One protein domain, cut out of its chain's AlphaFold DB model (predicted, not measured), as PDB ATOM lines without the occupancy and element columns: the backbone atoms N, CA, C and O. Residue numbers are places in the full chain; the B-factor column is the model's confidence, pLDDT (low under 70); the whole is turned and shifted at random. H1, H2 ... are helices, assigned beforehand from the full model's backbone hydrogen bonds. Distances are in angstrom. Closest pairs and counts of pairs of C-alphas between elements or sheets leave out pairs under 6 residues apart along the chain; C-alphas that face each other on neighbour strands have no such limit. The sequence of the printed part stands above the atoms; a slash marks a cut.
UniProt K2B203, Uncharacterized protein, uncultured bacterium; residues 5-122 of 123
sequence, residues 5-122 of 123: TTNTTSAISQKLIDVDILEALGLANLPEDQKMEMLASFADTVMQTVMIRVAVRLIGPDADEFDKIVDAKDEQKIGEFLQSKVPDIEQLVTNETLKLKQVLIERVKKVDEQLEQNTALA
ATOM      1  N   THR A   5     -17.590  54.591 -13.063       42.03
ATOM      2  CA  THR A   5     -17.754  53.125 -13.204       42.03
ATOM      3  C   THR A   5     -16.462  52.387 -13.595       42.03
ATOM      4  O   THR A   5     -16.308  51.194 -13.324       42.03
ATOM      5  N   THR A   6     -15.491  53.076 -14.199       41.12
ATOM      6  CA  THR A   6     -14.276  52.442 -14.743       41.12
ATOM      7  C   THR A   6     -13.189  52.180 -13.695       41.12
ATOM      8  O   THR A   6     -12.426  51.232 -13.857       41.12
ATOM      9  N   ASN A   7     -13.144  52.939 -12.592       41.97
ATOM     10  CA  ASN A   7     -12.146  52.729 -11.528       41.97
ATOM     11  C   ASN A   7     -12.582  51.710 -10.462       41.97
ATOM     12  O   ASN A   7     -11.739  51.023  -9.890       41.97
ATOM     13  N   THR A   8     -13.883  51.564 -10.202       39.81
ATOM     14  CA  THR A   8     -14.378  50.662  -9.147       39.81
ATOM     15  C   THR A   8     -14.369  49.195  -9.583       39.81
ATOM     16  O   THR A   8     -14.064  48.314  -8.784       39.81
ATOM     17  N   THR A   9     -14.626  48.924 -10.867       44.34
ATOM     18  CA  THR A   9     -14.685  47.558 -11.421       44.34
ATOM     19  C   THR A   9     -13.333  46.830 -11.339       44.34
ATOM     20  O   THR A   9     -13.284  45.641 -11.027       44.34
ATOM     21  N   SER A  10     -12.222  47.550 -11.536       50.97
ATOM     22  CA  SER A  10     -10.859  47.002 -11.425       50.97
ATOM     23  C   SER A  10     -10.482  46.653  -9.974       50.97
ATOM     24  O   SER A  10      -9.976  45.564  -9.699       50.97
ATOM     25  N   ALA A  11     -10.824  47.519  -9.013       53.78
ATOM     26  CA  ALA A  11     -10.539  47.287  -7.593       53.78
ATOM     27  C   ALA A  11     -11.365  46.132  -6.993       53.78
ATOM     28  O   ALA A  11     -10.862  45.368  -6.168       53.78
ATOM     29  N   ILE A  12     -12.623  45.978  -7.424       55.69
ATOM     30  CA  ILE A  12     -13.481  44.848  -7.038       55.69
ATOM     31  C   ILE A  12     -12.910  43.538  -7.598       55.69
ATOM     32  O   ILE A  12     -12.778  42.569  -6.855       55.69
ATOM     33  N   SER A  13     -12.499  43.532  -8.870       58.62
ATOM     34  CA  SER A  13     -11.911  42.362  -9.532       58.62
ATOM     35  C   SER A  13     -10.670  41.854  -8.796       58.62
ATOM     36  O   SER A  13     -10.597  40.668  -8.494       58.62
ATOM     37  N   GLN A  14      -9.750  42.745  -8.410       58.19
ATOM     38  CA  GLN A  14      -8.549  42.354  -7.665       58.19
ATOM     39  C   GLN A  14      -8.882  41.764  -6.289       58.19
ATOM     40  O   GLN A  14      -8.299  40.761  -5.893       58.19
ATOM     41  N   LYS A  15      -9.862  42.335  -5.576       59.16
ATOM     42  CA  LYS A  15     -10.278  41.824  -4.265       59.16
ATOM     43  C   LYS A  15     -10.927  40.437  -4.360       59.16
ATOM     44  O   LYS A  15     -10.759  39.641  -3.449       59.16
ATOM     45  N   LEU A  16     -11.660  40.134  -5.435       61.16
ATOM     46  CA  LEU A  16     -12.302  38.824  -5.621       61.16
ATOM     47  C   LEU A  16     -11.333  37.710  -6.053       61.16
ATOM     48  O   LEU A  16     -11.684  36.533  -5.917       61.16
ATOM     49  N   ILE A  17     -10.137  38.044  -6.551       65.31
ATOM     50  CA  ILE A  17      -9.094  37.048  -6.850       65.31
ATOM     51  C   ILE A  17      -8.686  36.339  -5.555       65.31
ATOM     52  O   ILE A  17      -8.747  35.112  -5.498       65.31
ATOM     53  N   ASP A  18      -8.399  37.113  -4.507       64.88
ATOM     54  CA  ASP A  18      -7.862  36.615  -3.233       64.88
ATOM     55  C   ASP A  18      -8.934  36.051  -2.285       64.88
ATOM     56  O   ASP A  18      -8.617  35.438  -1.269       64.88
ATOM     57  N   VAL A  19     -10.219  36.260  -2.593       74.06
ATOM     58  CA  VAL A  19     -11.327  35.752  -1.775       74.06
ATOM     59  C   VAL A  19     -11.475  34.244  -1.962       74.06
ATOM     60  O   VAL A  19     -11.774  33.773  -3.070       74.06
ATOM     61  N   ASP A  20     -11.353  33.509  -0.856       83.75
ATOM     62  CA  ASP A  20     -11.835  32.134  -0.758       83.75
ATOM     63  C   ASP A  20     -13.362  32.146  -0.902       83.75
ATOM     64  O   ASP A  20     -14.098  32.722  -0.096       83.75
ATOM     65  N   ILE A  21     -13.841  31.538  -1.986       83.88
ATOM     66  CA  ILE A  21     -15.265  31.519  -2.306       83.88
ATOM     67  C   ILE A  21     -16.060  30.699  -1.287       83.88
ATOM     68  O   ILE A  21     -17.212  31.023  -1.022       83.88
ATOM     69  N   LEU A  22     -15.466  29.677  -0.670       86.19
ATOM     70  CA  LEU A  22     -16.143  28.885   0.350       86.19
ATOM     71  C   LEU A  22     -16.325  29.704   1.627       86.19
ATOM     72  O   LEU A  22     -17.391  29.653   2.231       86.19
ATOM     73  N   GLU A  23     -15.333  30.505   2.011       87.88
ATOM     74  CA  GLU A  23     -15.465  31.427   3.142       87.88
ATOM     75  C   GLU A  23     -16.517  32.505   2.865       87.88
ATOM     76  O   GLU A  23     -17.423  32.708   3.673       87.88
ATOM     77  N   ALA A  24     -16.461  33.134   1.689       83.06
ATOM     78  CA  ALA A  24     -17.392  34.194   1.308       83.06
ATOM     79  C   ALA A  24     -18.859  33.742   1.232       83.06
ATOM     80  O   ALA A  24     -19.758  34.573   1.361       83.06
ATOM     81  N   LEU A  25     -19.102  32.447   1.019       85.50
ATOM     82  CA  LEU A  25     -20.438  31.850   0.989       85.50
ATOM     83  C   LEU A  25     -20.836  31.192   2.322       85.50
ATOM     84  O   LEU A  25     -21.893  30.573   2.399       85.50
ATOM     85  N   GLY A  26     -20.002  31.280   3.367       84.94
ATOM     86  CA  GLY A  26     -20.267  30.646   4.665       84.94
ATOM     87  C   GLY A  26     -20.118  29.117   4.665       84.94
ATOM     88  O   GLY A  26     -20.581  28.444   5.582       84.94
ATOM     89  N   LEU A  27     -19.457  28.555   3.653       87.00
ATOM     90  CA  LEU A  27     -19.263  27.118   3.429       87.00
ATOM     91  C   LEU A  27     -17.904  26.599   3.937       87.00
ATOM     92  O   LEU A  27     -17.596  25.414   3.806       87.00
ATOM     93  N   ALA A  28     -17.088  27.449   4.564       86.06
ATOM     94  CA  ALA A  28     -15.765  27.080   5.080       86.06
ATOM     95  C   ALA A  28     -15.787  25.958   6.139       86.06
ATOM     96  O   ALA A  28     -14.767  25.307   6.359       86.06
ATOM     97  N   ASN A  29     -16.934  25.690   6.768       88.69
ATOM     98  CA  ASN A  29     -17.085  24.637   7.778       88.69
ATOM     99  C   ASN A  29     -17.601  23.306   7.216       88.69
ATOM    100  O   ASN A  29     -17.793  22.362   7.982       88.69
ATOM    101  N   LEU A  30     -17.832  23.212   5.901       88.25
ATOM    102  CA  LEU A  30     -18.245  21.953   5.291       88.25
ATOM    103  C   LEU A  30     -17.154  20.869   5.433       88.25
ATOM    104  O   LEU A  30     -15.956  21.192   5.453       88.25
ATOM    105  N   PRO A  31     -17.555  19.588   5.504       93.06
ATOM    106  CA  PRO A  31     -16.664  18.449   5.307       93.06
ATOM    107  C   PRO A  31     -15.820  18.573   4.028       93.06
ATOM    108  O   PRO A  31     -16.235  19.201   3.054       93.06
ATOM    109  N   GLU A  32     -14.615  18.002   4.036       84.94
ATOM    110  CA  GLU A  32     -13.645  18.150   2.940       84.94
ATOM    111  C   GLU A  32     -14.171  17.613   1.602       84.94
ATOM    112  O   GLU A  32     -14.027  18.272   0.577       84.94
ATOM    113  N   ASP A  33     -14.857  16.473   1.618       85.31
ATOM    114  CA  ASP A  33     -15.536  15.892   0.458       85.31
ATOM    115  C   ASP A  33     -16.574  16.851  -0.144       85.31
ATOM    116  O   ASP A  33     -16.573  17.092  -1.351       85.31
ATOM    117  N   GLN A  34     -17.392  17.483   0.698       87.19
ATOM    118  CA  GLN A  34     -18.410  18.445   0.262       87.19
ATOM    119  C   GLN A  34     -17.802  19.758  -0.247       87.19
ATOM    120  O   GLN A  34     -18.311  20.356  -1.196       87.19
ATOM    121  N   LYS A  35     -16.692  20.214   0.347       83.88
ATOM    122  CA  LYS A  35     -15.934  21.365  -0.171       83.88
ATOM    123  C   LYS A  35     -15.398  21.082  -1.566       83.88
ATOM    124  O   LYS A  35     -15.524  21.931  -2.444       83.88
ATOM    125  N   MET A  36     -14.825  19.899  -1.767       83.56
ATOM    126  CA  MET A  36     -14.284  19.487  -3.059       83.56
ATOM    127  C   MET A  36     -15.381  19.367  -4.117       83.56
ATOM    128  O   MET A  36     -15.195  19.851  -5.230       83.56
ATOM    129  N   GLU A  37     -16.541  18.808  -3.768       86.75
ATOM    130  CA  GLU A  37     -17.704  18.749  -4.661       86.75
ATOM    131  C   GLU A  37     -18.189  20.153  -5.063       86.75
ATOM    132  O   GLU A  37     -18.434  20.423  -6.241       86.75
ATOM    133  N   MET A  38     -18.257  21.084  -4.108       87.69
ATOM    134  CA  MET A  38     -18.656  22.465  -4.381       87.69
ATOM    135  C   MET A  38     -17.646  23.189  -5.283       87.69
ATOM    136  O   MET A  38     -18.031  23.851  -6.249       87.69
ATOM    137  N   LEU A  39     -16.348  23.038  -5.005       85.69
ATOM    138  CA  LEU A  39     -15.283  23.600  -5.839       85.69
ATOM    139  C   LEU A  39     -15.313  23.024  -7.258       85.69
ATOM    140  O   LEU A  39     -15.153  23.783  -8.213       85.69
ATOM    141  N   ALA A  40     -15.567  21.722  -7.403       85.50
ATOM    142  CA  ALA A  40     -15.737  21.087  -8.706       85.50
ATOM    143  C   ALA A  40     -16.932  21.684  -9.462       85.50
ATOM    144  O   ALA A  40     -16.788  22.086 -10.611       85.50
ATOM    145  N   SER A  41     -18.078  21.865  -8.798       88.31
ATOM    146  CA  SER A  41     -19.257  22.491  -9.409       88.31
ATOM    147  C   SER A  41     -18.996  23.934  -9.873       88.31
ATOM    148  O   SER A  41     -19.442  24.351 -10.950       88.31
ATOM    149  N   PHE A  42     -18.230  24.707  -9.097       87.12
ATOM    150  CA  PHE A  42     -17.809  26.050  -9.500       87.12
ATOM    151  C   PHE A  42     -16.864  26.020 -10.699       87.12
ATOM    152  O   PHE A  42     -17.063  26.791 -11.640       87.12
ATOM    153  N   ALA A  43     -15.876  25.123 -10.691       84.50
ATOM    154  CA  ALA A  43     -14.951  24.945 -11.804       84.50
ATOM    155  C   ALA A  43     -15.691  24.544 -13.089       84.50
ATOM    156  O   ALA A  43     -15.468  25.156 -14.133       84.50
ATOM    157  N   ASP A  44     -16.639  23.609 -13.001       87.56
ATOM    158  CA  ASP A  44     -17.469  23.178 -14.127       87.56
ATOM    159  C   ASP A  44     -18.296  24.333 -14.694       87.56
ATOM    160  O   ASP A  44     -18.368  24.520 -15.910       87.56
ATOM    161  N   THR A  45     -18.884  25.154 -13.822       90.88
ATOM    162  CA  THR A  45     -19.665  26.322 -14.245       90.88
ATOM    163  C   THR A  45     -18.790  27.335 -14.987       90.88
ATOM    164  O   THR A  45     -19.190  27.833 -16.040       90.88
ATOM    165  N   VAL A  46     -17.587  27.627 -14.477       88.94
ATOM    166  CA  VAL A  46     -16.622  28.504 -15.164       88.94
ATOM    167  C   VAL A  46     -16.199  27.902 -16.500       88.94
ATOM    168  O   VAL A  46     -16.171  28.599 -17.510       88.94
ATOM    169  N   MET A  47     -15.899  26.606 -16.536       84.69
ATOM    170  CA  MET A  47     -15.497  25.927 -17.763       84.69
ATOM    171  C   MET A  47     -16.598  26.014 -18.827       84.69
ATOM    172  O   MET A  47     -16.318  26.370 -19.968       84.69
ATOM    173  N   GLN A  48     -17.858  25.771 -18.462       88.12
ATOM    174  CA  GLN A  48     -18.989  25.876 -19.386       88.12
ATOM    175  C   GLN A  48     -19.155  27.294 -19.947       88.12
ATOM    176  O   GLN A  48     -19.348  27.462 -21.153       88.12
ATOM    177  N   THR A  49     -19.056  28.329 -19.108       87.81
ATOM    178  CA  THR A  49     -19.192  29.717 -19.578       87.81
ATOM    179  C   THR A  49     -18.027  30.130 -20.472       87.81
ATOM    180  O   THR A  49     -18.248  30.784 -21.495       87.81
ATOM    181  N   VAL A  50     -16.804  29.701 -20.152       88.31
ATOM    182  CA  VAL A  50     -15.619  29.897 -20.997       88.31
ATOM    183  C   VAL A  50     -15.795  29.197 -22.341       88.31
ATOM    184  O   VAL A  50     -15.596  29.830 -23.375       88.31
ATOM    185  N   MET A  51     -16.249  27.943 -22.358       83.88
ATOM    186  CA  MET A  51     -16.484  27.193 -23.596       83.88
ATOM    187  C   MET A  51     -17.529  27.868 -24.488       83.88
ATOM    188  O   MET A  51     -17.317  27.985 -25.691       83.88
ATOM    189  N   ILE A  52     -18.609  28.411 -23.918       87.06
ATOM    190  CA  ILE A  52     -19.594  29.199 -24.679       87.06
ATOM    191  C   ILE A  52     -18.938  30.444 -25.297       87.06
ATOM    192  O   ILE A  52     -19.179  30.770 -26.458       87.06
ATOM    193  N   ARG A  53     -18.097  31.158 -24.540       87.00
ATOM    194  CA  ARG A  53     -17.390  32.353 -25.033       87.00
ATOM    195  C   ARG A  53     -16.398  32.022 -26.143       87.00
ATOM    196  O   ARG A  53     -16.293  32.791 -27.095       87.00
ATOM    197  N   VAL A  54     -15.693  30.905 -26.012       86.69
ATOM    198  CA  VAL A  54     -14.792  30.370 -27.033       86.69
ATOM    199  C   VAL A  54     -15.586  30.001 -28.283       86.69
ATOM    200  O   VAL A  54     -15.258  30.485 -29.361       86.69
ATOM    201  N   ALA A  55     -16.681  29.251 -28.146       83.50
ATOM    202  CA  ALA A  55     -17.527  28.840 -29.266       83.50
ATOM    203  C   ALA A  55     -18.101  30.033 -30.050       83.50
ATOM    204  O   ALA A  55     -18.180  29.989 -31.267       83.50
ATOM    205  N   VAL A  56     -18.443  31.143 -29.384       84.25
ATOM    206  CA  VAL A  56     -18.888  32.374 -30.071       84.25
ATOM    207  C   VAL A  56     -17.777  33.009 -30.919       84.25
ATOM    208  O   VAL A  56     -18.065  33.691 -31.902       84.25
ATOM    209  N   ARG A  57     -16.509  32.823 -30.540       84.00
ATOM    210  CA  ARG A  57     -15.348  33.356 -31.269       84.00
ATOM    211  C   ARG A  57     -14.901  32.431 -32.398       84.00
ATOM    212  O   ARG A  57     -14.385  32.914 -33.402       84.00
ATOM    213  N   LEU A  58     -15.115  31.128 -32.243       83.50
ATOM    214  CA  LEU A  58     -14.871  30.122 -33.268       83.50
ATOM    215  C   LEU A  58     -16.084  30.067 -34.208       83.50
ATOM    216  O   LEU A  58     -17.073  29.400 -33.931       83.50
ATOM    217  N   ILE A  59     -16.038  30.807 -35.316       76.50
ATOM    218  CA  ILE A  59     -17.121  30.821 -36.313       76.50
ATOM    219  C   ILE A  59     -16.688  30.029 -37.549       76.50
ATOM    220  O   ILE A  59     -15.580  30.200 -38.056       76.50
ATOM    221  N   GLY A  60     -17.597  29.214 -38.088       73.81
ATOM    222  CA  GLY A  60     -17.401  28.517 -39.358       73.81
ATOM    223  C   GLY A  60     -16.351  27.401 -39.258       73.81
ATOM    224  O   GLY A  60     -16.453  26.583 -38.351       73.81
ATOM    225  N   PRO A  61     -15.357  27.331 -40.161       74.94
ATOM    226  CA  PRO A  61     -14.447  26.183 -40.261       74.94
ATOM    227  C   PRO A  61     -13.603  25.938 -38.999       74.94
ATOM    228  O   PRO A  61     -13.204  24.804 -38.750       74.94
ATOM    229  N   ASP A  62     -13.375  26.972 -38.185       81.06
ATOM    230  CA  ASP A  62     -12.640  26.854 -36.923       81.06
ATOM    231  C   ASP A  62     -13.441  26.091 -35.846       81.06
ATOM    232  O   ASP A  62     -12.845  25.460 -34.976       81.06
ATOM    233  N   ALA A  63     -14.778  26.109 -35.900       81.81
ATOM    234  CA  ALA A  63     -15.618  25.330 -34.986       81.81
ATOM    235  C   ALA A  63     -15.558  23.830 -35.319       81.81
ATOM    236  O   ALA A  63     -15.345  23.010 -34.431       81.81
ATOM    237  N   ASP A  64     -15.636  23.483 -36.608       83.88
ATOM    238  CA  ASP A  64     -15.532  22.093 -37.076       83.88
ATOM    239  C   ASP A  64     -14.149  21.484 -36.784       83.88
ATOM    240  O   ASP A  64     -14.007  20.272 -36.597       83.88
ATOM    241  N   GLU A  65     -13.097  22.307 -36.817       82.56
ATOM    242  CA  GLU A  65     -11.744  21.894 -36.447       82.56
ATOM    243  C   GLU A  65     -11.620  21.692 -34.934       82.56
ATOM    244  O   GLU A  65     -11.051  20.690 -34.498       82.56
ATOM    245  N   PHE A  66     -12.222  22.580 -34.141       84.44
ATOM    246  CA  PHE A  66     -12.255  22.442 -32.690       84.44
ATOM    247  C   PHE A  66     -12.982  21.171 -32.240       84.44
ATOM    248  O   PHE A  66     -12.435  20.430 -31.425       84.44
ATOM    249  N   ASP A  67     -14.143  20.855 -32.821       82.25
ATOM    250  CA  ASP A  67     -14.902  19.641 -32.490       82.25
ATOM    251  C   ASP A  67     -14.066  18.369 -32.718       82.25
ATOM    252  O   ASP A  67     -14.004  17.492 -31.857       82.25
ATOM    253  N   LYS A  68     -13.312  18.303 -33.825       84.44
ATOM    254  CA  LYS A  68     -12.412  17.169 -34.113       84.44
ATOM    255  C   LYS A  68     -11.268  17.049 -33.109       84.44
ATOM    256  O   LYS A  68     -10.837  15.937 -32.800       84.44
ATOM    257  N   ILE A  69     -10.740  18.179 -32.642       82.06
ATOM    258  CA  ILE A  69      -9.645  18.212 -31.666       82.06
ATOM    259  C   ILE A  69     -10.158  17.786 -30.282       82.06
ATOM    260  O   ILE A  69      -9.494  16.999 -29.605       82.06
ATOM    261  N   VAL A  70     -11.353  18.237 -29.889       79.69
ATOM    262  CA  VAL A  70     -11.994  17.841 -28.626       79.69
ATOM    263  C   VAL A  70     -12.367  16.356 -28.636       79.69
ATOM    264  O   VAL A  70     -12.091  15.656 -27.661       79.69
ATOM    265  N   ASP A  71     -12.897  15.836 -29.746       82.75
ATOM    266  CA  ASP A  71     -13.225  14.412 -29.904       82.75
ATOM    267  C   ASP A  71     -11.993  13.503 -29.796       82.75
ATOM    268  O   ASP A  71     -12.076  12.385 -29.278       82.75
ATOM    269  N   ALA A  72     -10.827  13.988 -30.235       81.25
ATOM    270  CA  ALA A  72      -9.559  13.284 -30.083       81.25
ATOM    271  C   ALA A  72      -9.071  13.216 -28.623       81.25
ATOM    272  O   ALA A  72      -8.145  12.454 -28.337       81.25
ATOM    273  N   LYS A  73      -9.690  13.983 -27.708       77.12
ATOM    274  CA  LYS A  73      -9.343  14.097 -26.278       77.12
ATOM    275  C   LYS A  73      -7.864  14.402 -26.032       77.12
ATOM    276  O   LYS A  73      -7.287  13.986 -25.030       77.12
ATOM    277  N   ASP A  74      -7.245  15.112 -26.967       82.31
ATOM    278  CA  ASP A  74      -5.842  15.493 -26.903       82.31
ATOM    279  C   ASP A  74      -5.741  16.863 -26.226       82.31
ATOM    280  O   ASP A  74      -5.842  17.905 -26.873       82.31
ATOM    281  N   GLU A  75      -5.598  16.854 -24.901       76.69
ATOM    282  CA  GLU A  75      -5.576  18.068 -24.076       76.69
ATOM    283  C   GLU A  75      -4.502  19.068 -24.521       76.69
ATOM    284  O   GLU A  75      -4.737  20.277 -24.497       76.69
ATOM    285  N   GLN A  76      -3.350  18.576 -24.992       82.69
ATOM    286  CA  GLN A  76      -2.280  19.436 -25.485       82.69
ATOM    287  C   GLN A  76      -2.719  20.175 -26.754       82.69
ATOM    288  O   GLN A  76      -2.573  21.395 -26.837       82.69
ATOM    289  N   LYS A  77      -3.318  19.468 -27.720       82.88
ATOM    290  CA  LYS A  77      -3.819  20.100 -28.950       82.88
ATOM    291  C   LYS A  77      -4.996  21.032 -28.703       82.88
ATOM    292  O   LYS A  77      -5.086  22.061 -29.366       82.88
ATOM    293  N   ILE A  78      -5.878  20.699 -27.758       82.38
ATOM    294  CA  ILE A  78      -6.955  21.601 -27.327       82.38
ATOM    295  C   ILE A  78      -6.336  22.904 -26.806       82.38
ATOM    296  O   ILE A  78      -6.727  23.982 -27.248       82.38
ATOM    297  N   GLY A  79      -5.331  22.810 -25.929       80.00
ATOM    298  CA  GLY A  79      -4.616  23.968 -25.395       80.00
ATOM    299  C   GLY A  79      -3.955  24.820 -26.482       80.00
ATOM    300  O   GLY A  79      -4.189  26.026 -26.542       80.00
ATOM    301  N   GLU A  80      -3.184  24.201 -27.379       86.12
ATOM    302  CA  GLU A  80      -2.500  24.891 -28.483       86.12
ATOM    303  C   GLU A  80      -3.489  25.582 -29.439       86.12
ATOM    304  O   GLU A  80      -3.289  26.737 -29.828       86.12
ATOM    305  N   PHE A  81      -4.590  24.908 -29.784       86.94
ATOM    306  CA  PHE A  81      -5.632  25.463 -30.645       86.94
ATOM    307  C   PHE A  81      -6.318  26.666 -29.993       86.94
ATOM    308  O   PHE A  81      -6.452  27.725 -30.613       86.94
ATOM    309  N   LEU A  82      -6.709  26.529 -28.722       83.69
ATOM    310  CA  LEU A  82      -7.324  27.614 -27.964       83.69
ATOM    311  C   LEU A  82      -6.373  28.798 -27.819       83.69
ATOM    312  O   LEU A  82      -6.804  29.926 -28.010       83.69
ATOM    313  N   GLN A  83      -5.086  28.572 -27.572       84.56
ATOM    314  CA  GLN A  83      -4.108  29.652 -27.469       84.56
ATOM    315  C   GLN A  83      -3.881  30.365 -28.812       84.56
ATOM    316  O   GLN A  83      -3.672  31.577 -28.843       84.56
ATOM    317  N   SER A  84      -3.969  29.638 -29.930       88.38
ATOM    318  CA  SER A  84      -3.853  30.217 -31.273       88.38
ATOM    319  C   SER A  84      -5.076  31.049 -31.673       88.38
ATOM    320  O   SER A  84      -4.918  32.116 -32.270       88.38
ATOM    321  N   LYS A  85      -6.290  30.574 -31.368       87.44
ATOM    322  CA  LYS A  85      -7.552  31.209 -31.797       87.44
ATOM    323  C   LYS A  85      -8.124  32.186 -30.771       87.44
ATOM    324  O   LYS A  85      -8.834  33.124 -31.133       87.44
ATOM    325  N   VAL A  86      -7.811  31.980 -29.497       86.88
ATOM    326  CA  VAL A  86      -8.261  32.764 -28.343       86.88
ATOM    327  C   VAL A  86      -7.030  33.133 -27.496       86.88
ATOM    328  O   VAL A  86      -6.808  32.570 -26.426       86.88
ATOM    329  N   PRO A  87      -6.196  34.082 -27.956       87.06
ATOM    330  CA  PRO A  87      -4.940  34.431 -27.281       87.06
ATOM    331  C   PRO A  87      -5.135  35.006 -25.868       87.06
ATOM    332  O   PRO A  87      -4.212  34.998 -25.060       87.06
ATOM    333  N   ASP A  88      -6.336  35.491 -25.552       88.25
ATOM    334  CA  ASP A  88      -6.763  35.996 -24.245       88.25
ATOM    335  C   ASP A  88      -7.503  34.938 -23.400       88.25
ATOM    336  O   ASP A  88      -8.234  35.302 -22.478       88.25
ATOM    337  N   ILE A  89      -7.349  33.637 -23.685       85.06
ATOM    338  CA  ILE A  89      -8.080  32.555 -22.996       85.06
ATOM    339  C   ILE A  89      -7.893  32.576 -21.470       85.06
ATOM    340  O   ILE A  89      -8.866  32.442 -20.732       85.06
ATOM    341  N   GLU A  90      -6.683  32.831 -20.971       85.12
ATOM    342  CA  GLU A  90      -6.416  32.925 -19.525       85.12
ATOM    343  C   GLU A  90      -7.152  34.110 -18.882       85.12
ATOM    344  O   GLU A  90      -7.733  34.006 -17.795       85.12
ATOM    345  N   GLN A  91      -7.187  35.245 -19.586       88.94
ATOM    346  CA  GLN A  91      -7.929  36.420 -19.145       88.94
ATOM    347  C   GLN A  91      -9.439  36.158 -19.188       88.94
ATOM    348  O   GLN A  91     -10.170  36.601 -18.302       88.94
ATOM    349  N   LEU A  92      -9.916  35.411 -20.184       88.25
ATOM    350  CA  LEU A  92     -11.309  34.996 -20.294       88.25
ATOM    351  C   LEU A  92     -11.725  34.125 -19.104       88.25
ATOM    352  O   LEU A  92     -12.730  34.430 -18.465       88.25
ATOM    353  N   VAL A  93     -10.929  33.108 -18.760       87.44
ATOM    354  CA  VAL A  93     -11.155  32.241 -17.590       87.44
ATOM    355  C   VAL A  93     -11.189  33.064 -16.306       87.44
ATOM    356  O   VAL A  93     -12.118  32.934 -15.506       87.44
ATOM    357  N   THR A  94     -10.223  33.968 -16.132       88.00
ATOM    358  CA  THR A  94     -10.166  34.863 -14.969       88.00
ATOM    359  C   THR A  94     -11.427  35.723 -14.872       88.00
ATOM    360  O   THR A  94     -12.064  35.790 -13.821       88.00
ATOM    361  N   ASN A  95     -11.844  36.334 -15.980       89.56
ATOM    362  CA  ASN A  95     -13.024  37.190 -16.024       89.56
ATOM    363  C   ASN A  95     -14.313  36.421 -15.710       89.56
ATOM    364  O   ASN A  95     -15.151  36.920 -14.961       89.56
ATOM    365  N   GLU A  96     -14.497  35.228 -16.275       90.19
ATOM    366  CA  GLU A  96     -15.690  34.417 -16.011       90.19
ATOM    367  C   GLU A  96     -15.700  33.879 -14.568       90.19
ATOM    368  O   GLU A  96     -16.750  33.883 -13.923       90.19
ATOM    369  N   THR A  97     -14.532  33.554 -14.004       88.75
ATOM    370  CA  THR A  97     -14.390  33.202 -12.580       88.75
ATOM    371  C   THR A  97     -14.815  34.354 -11.674       88.75
ATOM    372  O   THR A  97     -15.613  34.168 -10.753       88.75
ATOM    373  N   LEU A  98     -14.320  35.568 -11.934       89.56
ATOM    374  CA  LEU A  98     -14.647  36.745 -11.128       89.56
ATOM    375  C   LEU A  98     -16.129  37.107 -11.209       89.56
ATOM    376  O   LEU A  98     -16.744  37.388 -10.179       89.56
ATOM    377  N   LYS A  99     -16.724  37.038 -12.406       89.81
ATOM    378  CA  LYS A  99     -18.167  37.238 -12.588       89.81
ATOM    379  C   LYS A  99     -18.974  36.220 -11.792       89.81
ATOM    380  O   LYS A  99     -19.928  36.608 -11.124       89.81
ATOM    381  N   LEU A 100     -18.595  34.940 -11.836       90.69
ATOM    382  CA  LEU A 100     -19.291  33.904 -11.078       90.69
ATOM    383  C   LEU A 100     -19.210  34.180  -9.573       90.69
ATOM    384  O   LEU A 100     -20.246  34.228  -8.913       90.69
ATOM    385  N   LYS A 101     -18.006  34.438  -9.043       89.06
ATOM    386  CA  LYS A 101     -17.821  34.786  -7.626       89.06
ATOM    387  C   LYS A 101     -18.678  35.996  -7.232       89.06
ATOM    388  O   LYS A 101     -19.353  35.955  -6.206       89.06
ATOM    389  N   GLN A 102     -18.704  37.047  -8.055       89.62
ATOM    390  CA  GLN A 102     -19.514  38.239  -7.802       89.62
ATOM    391  C   GLN A 102     -21.010  37.907  -7.735       89.62
ATOM    392  O   GLN A 102     -21.670  38.270  -6.764       89.62
ATOM    393  N   VAL A 103     -21.532  37.172  -8.722       90.38
ATOM    394  CA  VAL A 103     -22.947  36.776  -8.770       90.38
ATOM    395  C   VAL A 103     -23.332  35.934  -7.554       90.38
ATOM    396  O   VAL A 103     -24.409  36.130  -6.994       90.38
ATOM    397  N   LEU A 104     -22.475  34.999  -7.136       89.38
ATOM    398  CA  LEU A 104     -22.743  34.152  -5.973       89.38
ATOM    399  C   LEU A 104     -22.782  34.974  -4.678       89.38
ATOM    400  O   LEU A 104     -23.740  34.854  -3.916       89.38
ATOM    401  N   ILE A 105     -21.805  35.859  -4.467       87.69
ATOM    402  CA  ILE A 105     -21.752  36.733  -3.286       87.69
ATOM    403  C   ILE A 105     -22.967  37.671  -3.238       87.69
ATOM    404  O   ILE A 105     -23.574  37.851  -2.185       87.69
ATOM    405  N   GLU A 106     -23.345  38.268  -4.369       89.12
ATOM    406  CA  GLU A 106     -24.528  39.134  -4.455       89.12
ATOM    407  C   GLU A 106     -25.823  38.366  -4.167       89.12
ATOM    408  O   GLU A 106     -26.708  38.885  -3.486       89.12
ATOM    409  N   ARG A 107     -25.937  37.117  -4.638       88.88
ATOM    410  CA  ARG A 107     -27.095  36.264  -4.337       88.88
ATOM    411  C   ARG A 107     -27.200  35.933  -2.855       88.88
ATOM    412  O   ARG A 107     -28.304  36.024  -2.331       88.88
ATOM    413  N   VAL A 108     -26.093  35.588  -2.195       87.44
ATOM    414  CA  VAL A 108     -26.090  35.306  -0.748       87.44
ATOM    415  C   VAL A 108     -26.548  36.532   0.036       87.44
ATOM    416  O   VAL A 108     -27.524  36.441   0.771       87.44
ATOM    417  N   LYS A 109     -25.959  37.705  -0.229       86.62
ATOM    418  CA  LYS A 109     -26.370  38.962   0.421       86.62
ATOM    419  C   LYS A 109     -27.857  39.254   0.251       86.62
ATOM    420  O   LYS A 109     -28.535  39.615   1.204       86.62
ATOM    421  N   LYS A 110     -28.379  39.067  -0.964       87.88
ATOM    422  CA  LYS A 110     -29.797  39.295  -1.247       87.88
ATOM    423  C   LYS A 110     -30.706  38.329  -0.481       87.88
ATOM    424  O   LYS A 110     -31.804  38.721  -0.098       87.88
ATOM    425  N   VAL A 111     -30.288  37.078  -0.291       86.31
ATOM    426  CA  VAL A 111     -31.034  36.106   0.521       86.31
ATOM    427  C   VAL A 111     -31.037  36.533   1.989       86.31
ATOM    428  O   VAL A 111     -32.106  36.543   2.594       86.31
ATOM    429  N   ASP A 112     -29.893  36.954   2.528       83.81
ATOM    430  CA  ASP A 112     -29.783  37.424   3.915       83.81
ATOM    431  C   ASP A 112     -30.691  38.639   4.171       83.81
ATOM    432  O   ASP A 112     -31.515  38.626   5.087       83.81
ATOM    433  N   GLU A 113     -30.646  39.644   3.289       85.69
ATOM    434  CA  GLU A 113     -31.508  40.835   3.356       85.69
ATOM    435  C   GLU A 113     -33.008  40.478   3.315       85.69
ATOM    436  O   GLU A 113     -33.826  41.086   4.010       85.69
ATOM    437  N   GLN A 114     -33.392  39.479   2.513       83.25
ATOM    438  CA  GLN A 114     -34.782  39.019   2.418       83.25
ATOM    439  C   GLN A 114     -35.245  38.282   3.681       83.25
ATOM    440  O   GLN A 114     -36.400  38.431   4.088       83.25
ATOM    441  N   LEU A 115     -34.370  37.496   4.310       78.62
ATOM    442  CA  LEU A 115     -34.677  36.797   5.561       78.62
ATOM    443  C   LEU A 115     -34.888  37.779   6.721       78.62
ATOM    444  O   LEU A 115     -35.828  37.617   7.507       78.62
ATOM    445  N   GLU A 116     -34.070  38.830   6.793       79.38
ATOM    446  CA  GLU A 116     -34.218  39.897   7.785       79.38
ATOM    447  C   GLU A 116     -35.538  40.664   7.608       79.38
ATOM    448  O   GLU A 116     -36.284  40.846   8.574       79.38
ATOM    449  N   GLN A 117     -35.884  41.046   6.373       73.50
ATOM    450  CA  GLN A 117     -37.137  41.756   6.078       73.50
ATOM    451  C   GLN A 117     -38.383  40.917   6.396       73.50
ATOM    452  O   GLN A 117     -39.351  41.438   6.949       73.50
ATOM    453  N   ASN A 118     -38.356  39.616   6.103       72.69
ATOM    454  CA  ASN A 118     -39.477  38.723   6.400       72.69
ATOM    455  C   ASN A 118     -39.671  38.505   7.907       72.69
ATOM    456  O   ASN A 118     -40.804  38.368   8.364       72.69
ATOM    457  N   THR A 119     -38.586  38.507   8.685       70.38
ATOM    458  CA  THR A 119     -38.657  38.392  10.149       70.38
ATOM    459  C   THR A 119     -39.160  39.695  10.780       70.38
ATOM    460  O   THR A 119     -39.967  39.654  11.703       70.38
ATOM    461  N   ALA A 120     -38.758  40.854  10.243       66.38
ATOM    462  CA  ALA A 120     -39.211  42.168  10.708       66.38
ATOM    463  C   ALA A 120     -40.696  42.460  10.411       66.38
ATOM    464  O   ALA A 120     -41.306  43.257  11.115       66.38
ATOM    465  N   LEU A 121     -41.282  41.826   9.389       61.28
ATOM    466  CA  LEU A 121     -42.714  41.930   9.065       61.28
ATOM    467  C   LEU A 121     -43.594  40.939   9.852       61.28
ATOM    468  O   LEU A 121     -44.818  41.048   9.802       61.28
ATOM    469  N   ALA A 122     -42.991  39.962  10.538       58.06
ATOM    470  CA  ALA A 122     -43.687  38.929  11.309       58.06
ATOM    471  C   ALA A 122     -43.806  39.246  12.819       58.06
ATOM    472  O   ALA A 122     -44.345  38.423  13.562       58.06
TER     473      ALA A 122
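Overview. This is residues 5 to 122 of the 123 residues of an uncharacterized protein of uncultured bacterium (UniProt K2B203). Two long helices, H6 and H3, cross steeply, with the first third of H6 on the second half of H3; a hairpin of two shorter helices, H4 and H5, sits at one end, and H1 stands crosswise to H6 with its free residues 5 to 11 sticking out. The far end of H6, from residue 110, also sticks out as an arm. The printed part has 118 residues, with six named helices, H1 to H6 in order, and no named strand: all helix. It is loose, with a radius of gyration of the C-alphas of 18.6 A, and spans 60 by 40 by 26 A.

Arrangement. H6, residues 89 to 120, touches H3, residues 32 to 57, at a steep tilt of 57 degrees, opposite ways; the closest C-alphas, of Val 46 and Thr 97, are 5.8 A apart. H1, residues 5 to 18, touches H6 with residues 13 to 17 alone, about perpendicular at 88 degrees; the closest C-alphas, of Leu 16 and Leu 98, are 6.3 A apart. H2, residues 21 to 24, is close to H6 but not clearly touching, its closest C-alphas, of Ile 21 and Lys 101, 6.7 A apart. H4, residues 61 to 71, and H5, residues 75 to 85, form a helical hairpin: they touch at a shallow tilt of 16 degrees, the closest C-alphas, of Ile 69 and Ile 78, 6.1 A apart. H4 and H6 are apart. Every O i to N i+4 pair is within hydrogen-bond range in H3, H4, H5 and H6, against 6 of 10 in H1; H2 is too short for one.

Along the chain. H6 is 46.9 A long, from C-alpha 89 at (-8.080, 32.555, -22.996) to C-alpha 120 at (-39.211, 42.168, 10.708). H3 measures 37.5 A and H1 21.7 A.

Size, cuts and confidence. The C-alphas of Pro 61 and Ala 122, 60.6 A apart, are the farthest. The printed part has no cut and no long link. Residues 5 to 18 and 120 to 122 have pLDDT under 70.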